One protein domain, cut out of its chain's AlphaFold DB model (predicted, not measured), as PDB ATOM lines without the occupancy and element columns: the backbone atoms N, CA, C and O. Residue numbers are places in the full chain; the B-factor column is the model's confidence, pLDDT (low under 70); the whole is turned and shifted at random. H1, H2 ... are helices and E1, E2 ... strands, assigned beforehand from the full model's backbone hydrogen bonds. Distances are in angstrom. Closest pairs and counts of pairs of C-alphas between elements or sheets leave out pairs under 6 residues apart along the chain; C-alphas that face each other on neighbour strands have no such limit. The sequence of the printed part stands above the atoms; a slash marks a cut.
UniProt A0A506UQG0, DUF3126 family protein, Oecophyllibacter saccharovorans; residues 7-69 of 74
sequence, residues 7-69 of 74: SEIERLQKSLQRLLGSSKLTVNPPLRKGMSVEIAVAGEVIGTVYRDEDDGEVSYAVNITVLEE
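AT A GLANCE: This is residues 7 to 69 of the 74 residues of the protein "DUF3126 family protein" of Oecophyllibacter saccharovorans (UniProt A0A506UQG0). Look first for one strongly twisted sheet of four strands, curled like part of a barrel, with the single helix H1 packed slantwise over one face and no named helix on the other. Its last two strands, E3 and E4, make a long hairpin whose tip, residues 53 to 58, sticks out free at one end of an elongated outline. The printed part has 63 residues, with one named helix and four named strands in the order H1, E1, E2, E3, E4; the sheet's order is E1, E2, E3, E4, all antiparallel, and the class is mixed, helices and strands, in two layers. The whole is compact, with a radius of gyration of the C-alphas of 12.0 A, and spans 40 by 22 by 20 A.

IN THESE COORDINATES: Find C-alpha 44 at (179.900, 323.410, 177.786); from there E3, the longest strand, runs 31.0 A through residues 44 to 54. After the turn, E4 comes back through residues 57 to 64, 22.8 A long, to C-alpha 64 at (173.128, 316.808, 185.176). Before E3 you meet E2, residues 37 to 41, 13.6 A long, and before that E1, residues 25 to 28, 9.7 A long. H1 is residues 7 to 20, 19.8 A from C-alpha 7 at (166.390, 337.482, 188.413) to C-alpha 20.

HOW THE PARTS SIT: The four strands form a meander, each the antiparallel neighbour of the one before, and each successive pair is a hairpin. E3 and E4 stand at 157 degrees; look for N 50 and O 61, within hydrogen-bond range at 2.9 A, and N 54 and O 57 at 3.0 A. E2 and E3 stand at 143 degrees, with N 39 and O 47 at 2.9 A. E1 and E2 stand at 153 degrees, with N 26 and O 40 at 2.8 A. E1 and E4 are the edge strands, and they are apart. H1 is on the sheet at a height over the sheet of 8.0 A. It lies over E2 and runs slantwise to the strands, at 37 degrees to E2 on the local plane. Its closest C-alphas to E1 are those of Gln 13 and Val 27, 5.4 A apart. In H1 every O i to N i+4 pair is within hydrogen-bond range.

THE WHOLE: The two C-alphas farthest apart are those of Gly 56, in the turn between E3 and E4, and Glu 69, the last printed residue, 40.8 A. The printed part has no cut. The links H1 to E1, E2 to E3 and E3 to E4 are tight; E1 to E2, with 8 residues between them, is short, and no link is long. The mean pLDDT of the printed part is 95.0, and no printed residue is under 70.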
ATOM      1  N   SER A   7     165.913 337.408 187.027       96.19
ATOM      2  CA  SER A   7     166.390 337.482 188.413       96.19
ATOM      3  C   SER A   7     166.529 336.096 189.048       96.19
ATOM      4  O   SER A   7     167.473 335.862 189.805       96.19
ATOM      5  N   GLU A   8     165.631 335.158 188.734       95.88
ATOM      6  CA  GLU A   8     165.761 333.756 189.146       95.88
ATOM      7  C   GLU A   8     166.985 333.102 188.498       95.88
ATOM      8  O   GLU A   8     167.732 332.436 189.208       95.88
ATOM      9  N   ILE A   9     167.267 333.365 187.216       96.94
ATOM     10  CA  ILE A   9     168.488 332.892 186.536       96.94
ATOM     11  C   ILE A   9     169.748 333.360 187.277       96.94
ATOM     12  O   ILE A   9     170.609 332.544 187.605       96.94
ATOM     13  N   GLU A  10     169.854 334.653 187.601       97.94
ATOM     14  CA  GLU A  10     171.026 335.187 188.311       97.94
ATOM     15  C   GLU A  10     171.188 334.556 189.708       97.94
ATOM     16  O   GLU A  10     172.295 334.191 190.123       97.94
ATOM     17  N   ARG A  11     170.078 334.393 190.441       97.88
ATOM     18  CA  ARG A  11     170.067 333.760 191.769       97.88
ATOM     19  C   ARG A  11     170.420 332.278 191.707       97.88
ATOM     20  O   ARG A  11     171.177 331.813 192.564       97.88
ATOM     21  N   LEU A  12     169.896 331.552 190.721       97.19
ATOM     22  CA  LEU A  12     170.224 330.153 190.466       97.19
ATOM     23  C   LEU A  12     171.706 330.010 190.164       97.19
ATOM     24  O   LEU A  12     172.372 329.222 190.828       97.19
ATOM     25  N   GLN A  13     172.247 330.827 189.258       98.25
ATOM     26  CA  GLN A  13     173.664 330.786 188.911       98.25
ATOM     27  C   GLN A  13     174.542 330.977 190.149       98.25
ATOM     28  O   GLN A  13     175.351 330.106 190.456       98.25
ATOM     29  N   LYS A  14     174.336 332.048 190.928       98.31
ATOM     30  CA  LYS A  14     175.096 332.280 192.173       98.31
ATOM     31  C   LYS A  14     174.955 331.127 193.170       98.31
ATOM     32  O   LYS A  14     175.916 330.770 193.852       98.31
ATOM     33  N   SER A  15     173.761 330.544 193.271       97.62
ATOM     34  CA  SER A  15     173.499 329.434 194.190       97.62
ATOM     35  C   SER A  15     174.215 328.161 193.753       97.62
ATOM     36  O   SER A  15     174.894 327.557 194.575       97.62
ATOM     37  N   LEU A  16     174.133 327.788 192.475       97.38
ATOM     38  CA  LEU A  16     174.782 326.598 191.923       97.38
ATOM     39  C   LEU A  16     176.306 326.734 191.901       97.38
ATOM     40  O   LEU A  16     176.995 325.794 192.283       97.38
ATOM     41  N   GLN A  17     176.839 327.913 191.561       97.88
ATOM     42  CA  GLN A  17     178.274 328.204 191.669       97.88
ATOM     43  C   GLN A  17     178.781 327.972 193.100       97.88
ATOM     44  O   GLN A  17     179.820 327.344 193.296       97.88
ATOM     45  N   ARG A  18     178.029 328.434 194.110       97.88
ATOM     46  CA  ARG A  18     178.360 328.231 195.529       97.88
ATOM     47  C   ARG A  18     178.191 326.776 195.974       97.88
ATOM     48  O   ARG A  18     179.037 326.283 196.709       97.88
ATOM     49  N   LEU A  19     177.100 326.114 195.586       96.81
ATOM     50  CA  LEU A  19     176.776 324.749 196.014       96.81
ATOM     51  C   LEU A  19     177.717 323.707 195.402       96.81
ATOM     52  O   LEU A  19     178.110 322.772 196.091       96.81
ATOM     53  N   LEU A  20     178.080 323.876 194.131       95.25
ATOM     54  CA  LEU A  20     178.907 322.927 193.380       95.25
ATOM     55  C   LEU A  20     180.389 323.330 193.332       95.25
ATOM     56  O   LEU A  20     181.202 322.605 192.770       95.25
ATOM     57  N   GLY A  21     180.754 324.497 193.876       96.31
ATOM     58  CA  GLY A  21     182.135 324.989 193.876       96.31
ATOM     59  C   GLY A  21     182.678 325.362 192.490       96.31
ATOM     60  O   GLY A  21     183.891 325.465 192.315       96.31
ATOM     61  N   SER A  22     181.808 325.573 191.500       95.06
ATOM     62  CA  SER A  22     182.197 325.885 190.121       95.06
ATOM     63  C   SER A  22     181.933 327.352 189.800       95.06
ATOM     64  O   SER A  22     180.826 327.722 189.425       95.06
ATOM     65  N   SER A  23     182.952 328.208 189.906       95.19
ATOM     66  CA  SER A  23     182.834 329.643 189.581       95.19
ATOM     67  C   SER A  23     182.577 329.924 188.096       95.19
ATOM     68  O   SER A  23     182.117 331.008 187.745       95.19
ATOM     69  N   LYS A  24     182.862 328.948 187.227       96.88
ATOM     70  CA  LYS A  24     182.629 329.015 185.779       96.88
ATOM     71  C   LYS A  24     181.252 328.495 185.362       96.88
ATOM     72  O   LYS A  24     180.986 328.442 184.163       96.88
ATOM     73  N   LEU A  25     180.410 328.072 186.310       98.12
ATOM     74  CA  LEU A  25     179.058 327.618 186.006       98.12
ATOM     75  C   LEU A  25     178.190 328.802 185.578       98.12
ATOM     76  O   LEU A  25     178.140 329.818 186.275       98.12
ATOM     77  N   THR A  26     177.480 328.652 184.466       98.25
ATOM     78  CA  THR A  26     176.475 329.602 183.989       98.25
ATOM     79  C   THR A  26     175.103 328.946 183.916       98.25
ATOM     80  O   THR A  26     174.988 327.737 183.718       98.25
ATOM     81  N   VAL A  27     174.056 329.752 184.094       97.88
ATOM     82  CA  VAL A  27     172.667 329.354 183.822       97.88
ATOM     83  C   VAL A  27     172.214 330.141 182.601       97.88
ATOM     84  O   VAL A  27     172.121 331.367 182.647       97.88
ATOM     85  N   ASN A  28     171.977 329.444 181.498       97.06
ATOM     86  CA  ASN A  28     171.646 330.066 180.224       97.06
ATOM     87  C   ASN A  28     170.136 330.340 180.152       97.06
ATOM     88  O   ASN A  28     169.345 329.507 180.593       97.06
ATOM     89  N   PRO A  29     169.702 331.485 179.600       94.06
ATOM     90  CA  PRO A  29     168.283 331.801 179.483       94.06
ATOM     91  C   PRO A  29     167.542 330.771 178.624       94.06
ATOM     92  O   PRO A  29     168.129 330.193 177.707       94.06
ATOM     93  N   PRO A  30     166.242 330.554 178.881       92.81
ATOM     94  CA  PRO A  30     165.483 329.571 178.133       92.81
ATOM     95  C   PRO A  30     165.317 330.038 176.682       92.81
ATOM     96  O   PRO A  30     165.069 331.218 176.418       92.81
ATOM     97  N   LEU A  31     165.399 329.107 175.725       88.94
ATOM     98  CA  LEU A  31     165.243 329.415 174.294       88.94
ATOM     99  C   LEU A  31     163.870 330.021 173.964       88.94
ATOM    100  O   LEU A  31     163.720 330.769 172.998       88.94
ATOM    101  N   ARG A  32     162.846 329.660 174.745       89.06
ATOM    102  CA  ARG A  32     161.469 330.156 174.646       89.06
ATOM    103  C   ARG A  32     160.864 330.241 176.042       89.06
ATOM    104  O   ARG A  32     161.260 329.491 176.930       89.06
ATOM    105  N   LYS A  33     159.869 331.113 176.221       87.19
ATOM    106  CA  LYS A  33     159.067 331.151 177.453       87.19
ATOM    107  C   LYS A  33     158.477 329.766 177.760       87.19
ATOM    108  O   LYS A  33     158.090 329.049 176.838       87.19
ATOM    109  N   GLY A  34     158.444 329.406 179.035       87.50
ATOM    110  CA  GLY A  34     157.916 328.152 179.571       87.50
ATOM    111  C   GLY A  34     158.860 326.950 179.487       87.50
ATOM    112  O   GLY A  34     158.496 325.876 179.959       87.50
ATOM    113  N   MET A  35     160.047 327.104 178.891       91.38
ATOM    114  CA  MET A  35     161.048 326.037 178.787       91.38
ATOM    115  C   MET A  35     161.976 326.006 180.007       91.38
ATOM    116  O   MET A  35     162.130 327.001 180.718       91.38
ATOM    117  N   SER A  36     162.636 324.865 180.208       94.19
ATOM    118  CA  SER A  36     163.782 324.757 181.108       94.19
ATOM    119  C   SER A  36     164.935 325.656 180.661       94.19
ATOM    120  O   SER A  36     165.042 326.054 179.498       94.19
ATOM    121  N   VAL A  37     165.820 325.947 181.609       96.56
ATOM    122  CA  VAL A  37     167.112 326.593 181.345       96.56
ATOM    123  C   VAL A  37     168.207 325.541 181.271       96.56
ATOM    124  O   VAL A  37     168.083 324.466 181.857       96.56
ATOM    125  N   GLU A  38     169.289 325.853 180.572       97.31
ATOM    126  CA  GLU A  38     170.475 325.000 180.512       97.31
ATOM    127  C   GLU A  38     171.504 325.460 181.546       97.31
ATOM    128  O   GLU A  38     171.637 326.657 181.818       97.31
ATOM    129  N   ILE A  39     172.250 324.514 182.110       97.50
ATOM    130  CA  ILE A  39     173.448 324.799 182.901       97.50
ATOM    131  C   ILE A  39     174.680 324.419 182.102       97.50
ATOM    132  O   ILE A  39     174.744 323.341 181.511       97.50
ATOM    133  N   ALA A  40     175.665 325.305 182.115       97.19
ATOM    134  CA  ALA A  40     176.933 325.085 181.447       97.19
ATOM    135  C   ALA A  40     178.102 325.326 182.398       97.19
ATOM    136  O   ALA A  40     178.003 326.133 183.320       97.19
ATOM    137  N   VAL A  41     179.225 324.651 182.173       96.06
ATOM    138  CA  VAL A  41     180.483 324.894 182.883       96.06
ATOM    139  C   VAL A  41     181.556 325.182 181.852       96.06
ATOM    140  O   VAL A  41     181.761 324.411 180.926       96.06
ATOM    141  N   ALA A  42     182.232 326.324 181.997       94.31
ATOM    142  CA  ALA A  42     183.282 326.744 181.063       94.31
ATOM    143  C   ALA A  42     182.841 326.781 179.577       94.31
ATOM    144  O   ALA A  42     183.677 326.661 178.688       94.31
ATOM    145  N   GLY A  43     181.548 327.013 179.320       94.00
ATOM    146  CA  GLY A  43     180.968 327.112 177.975       94.00
ATOM    147  C   GLY A  43     180.334 325.821 177.447       94.00
ATOM    148  O   GLY A  43     179.679 325.868 176.412       94.00
ATOM    149  N   GLU A  44     180.472 324.704 178.159       93.81
ATOM    150  CA  GLU A  44     179.900 323.410 177.786       93.81
ATOM    151  C   GLU A  44     178.611 323.134 178.559       93.81
ATOM    152  O   GLU A  44     178.596 323.256 179.783       93.81
ATOM    153  N   VAL A  45     177.527 322.780 177.861       95.62
ATOM    154  CA  VAL A  45     176.233 322.460 178.484       95.62
ATOM    155  C   VAL A  45     176.299 321.075 179.120       95.62
ATOM    156  O   VAL A  45     176.539 320.092 178.434       95.62
ATOM    157  N   ILE A  46     176.022 321.005 180.422       95.38
ATOM    158  CA  ILE A  46     176.119 319.773 181.225       95.38
ATOM    159  C   ILE A  46     174.771 319.318 181.801       95.38
ATOM    160  O   ILE A  46     174.693 318.327 182.529       95.38
ATOM    161  N   GLY A  47     173.697 320.069 181.550       96.19
ATOM    162  CA  GLY A  47     172.405 319.762 182.146       96.19
ATOM    163  C   GLY A  47     171.345 320.836 181.973       96.19
ATOM    164  O   GLY A  47     171.526 321.836 181.279       96.19
ATOM    165  N   THR A  48     170.230 320.635 182.669       97.06
ATOM    166  CA  THR A  48     169.044 321.497 182.610       97.06
ATOM    167  C   THR A  48     168.484 321.776 183.999       97.06
ATOM    168  O   THR A  48     168.624 320.947 184.899       97.06
ATOM    169  N   VAL A  49     167.789 322.905 184.157       96.94
ATOM    170  CA  VAL A  49     167.018 323.234 185.361       96.94
ATOM    171  C   VAL A  49     165.555 323.470 185.008       96.94
ATOM    172  O   VAL A  49     165.234 324.258 184.115       96.94
ATOM    173  N   TYR A  50     164.675 322.808 185.750       95.06
ATOM    174  CA  TYR A  50     163.227 322.959 185.676       95.06
ATOM    175  C   TYR A  50     162.741 323.719 186.906       95.06
ATOM    176  O   TYR A  50     163.106 323.370 188.027       95.06
ATOM    177  N   ARG A  51     161.925 324.755 186.700       94.12
ATOM    178  CA  ARG A  51     161.207 325.433 187.782       94.12
ATOM    179  C   ARG A  51     159.857 324.767 187.954       94.12
ATOM    180  O   ARG A  51     159.099 324.661 186.987       94.12
ATOM    181  N   ASP A  52     159.567 324.396 189.187       91.88
ATOM    182  CA  ASP A  52     158.267 323.890 189.583       91.88
ATOM    183  C   ASP A  52     157.660 324.787 190.659       91.88
ATOM    184  O   ASP A  52     158.375 325.435 191.430       91.88
ATOM    185  N   GLU A  53     156.338 324.868 190.657       92.69
ATOM    186  CA  GLU A  53     155.570 325.613 191.647       92.69
ATOM    187  C   GLU A  53     154.383 324.764 192.065       92.69
ATOM    188  O   GLU A  53     153.476 324.533 191.265       92.69
ATOM    189  N   ASP A  54     154.418 324.306 193.311       92.25
ATOM    190  CA  ASP A  54     153.421 323.410 193.886       92.25
ATOM    191  C   ASP A  54     153.017 323.936 195.265       92.25
ATOM    192  O   ASP A  54     153.871 324.318 196.061       92.25
ATOM    193  N   ASP A  55     151.711 324.056 195.510       91.75
ATOM    194  CA  ASP A  55     151.132 324.618 196.745       91.75
ATOM    195  C   ASP A  55     151.745 325.962 197.223       91.75
ATOM    196  O   ASP A  55     151.798 326.282 198.411       91.75
ATOM    197  N   GLY A  56     152.179 326.807 196.280       90.62
ATOM    198  CA  GLY A  56     152.795 328.110 196.566       90.62
ATOM    199  C   GLY A  56     154.281 328.041 196.937       90.62
ATOM    200  O   GLY A  56     154.899 329.077 197.198       90.62
ATOM    201  N   GLU A  57     154.875 326.850 196.919       93.00
ATOM    202  CA  GLU A  57     156.307 326.633 197.077       93.00
ATOM    203  C   GLU A  57     156.989 326.539 195.710       93.00
ATOM    204  O   GLU A  57     156.552 325.820 194.815       93.00
ATOM    205  N   VAL A  58     158.094 327.270 195.544       93.50
ATOM    206  CA  VAL A  58     158.894 327.237 194.313       93.50
ATOM    207  C   VAL A  58     160.112 326.356 194.529       93.50
ATOM    208  O   VAL A  58     160.942 326.632 195.401       93.50
ATOM    209  N   SER A  59     160.262 325.344 193.681       94.12
ATOM    210  CA  SER A  59     161.424 324.461 193.667       94.12
ATOM    211  C   SER A  59     162.115 324.464 192.301       94.12
ATOM    212  O   SER A  59     161.556 324.878 191.282       94.12
ATOM    213  N   TYR A  60     163.380 324.045 192.294       95.50
ATOM    214  CA  TYR A  60     164.197 323.976 191.087       95.50
ATOM    215  C   TYR A  60     164.854 322.605 191.001       95.50
ATOM    216  O   TYR A  60     165.738 322.286 191.799       95.50
ATOM    217  N   ALA A  61     164.430 321.802 190.031       95.69
ATOM    218  CA  ALA A  61     165.015 320.498 189.763       95.69
ATOM    219  C   ALA A  61     166.197 320.657 188.805       95.69
ATOM    220  O   ALA A  61     166.043 321.201 187.713       95.69
ATOM    221  N   VAL A  62     167.375 320.198 189.227       96.38
ATOM    222  CA  VAL A  62     168.609 320.243 188.435       96.38
ATOM    223  C   VAL A  62     168.941 318.835 187.967       96.38
ATOM    224  O   VAL A  62     169.143 317.937 188.783       96.38
ATOM    225  N   ASN A  63     169.051 318.660 186.654       96.81
ATOM    226  CA  ASN A  63     169.427 317.398 186.033       96.81
ATOM    227  C   ASN A  63     170.779 317.592 185.350       96.81
ATOM    228  O   ASN A  63     170.894 318.436 184.465       96.81
ATOM    229  N   ILE A  64     171.783 316.817 185.763       95.69
ATOM    230  CA  ILE A  64     173.128 316.808 185.176       95.69
ATOM    231  C   ILE A  64     173.320 315.480 184.454       95.69
ATOM    232  O   ILE A  64     172.933 314.429 184.969       95.69
ATOM    233  N   THR A  65     173.911 315.524 183.265       93.50
ATOM    234  CA  THR A  65     174.267 314.336 182.489       93.50
ATOM    235  C   THR A  65     175.776 314.305 182.313       93.50
ATOM    236  O   THR A  65     176.374 315.310 181.949       93.50
ATOM    237  N   VAL A  66     176.382 313.156 182.605       92.12
ATOM    238  CA  VAL A  66     177.802 312.887 182.360       92.12
ATOM    239  C   VAL A  66     177.862 311.773 181.331       92.12
ATOM    240  O   VAL A  66     177.204 310.745 181.520       92.12
ATOM    241  N   LEU A  67     178.594 311.988 180.242       91.56
ATOM    242  CA  LEU A  67     178.762 310.985 179.200       91.56
ATOM    243  C   LEU A  67     179.975 310.110 179.518       91.56
ATOM    244  O   LEU A  67     180.906 310.532 180.199       91.56
ATOM    245  N   GLU A  68     179.964 308.870 179.030       95.00
ATOM    246  CA  GLU A  68     181.082 307.938 179.227       95.00
ATOM    247  C   GLU A  68     182.388 308.472 178.617       95.00
ATOM    248  O   GLU A  68     183.453 308.289 179.196       95.00
ATOM    249  N   GLU A  69     182.305 309.188 177.491       92.88
ATOM    250  CA  GLU A  69     183.452 309.794 176.801       92.88
ATOM    251  C   GLU A  69     184.144 310.916 177.589       92.88
ATOM    252  O   GLU A  69     185.318 311.198 177.342       92.88
TER     253      GLU A  69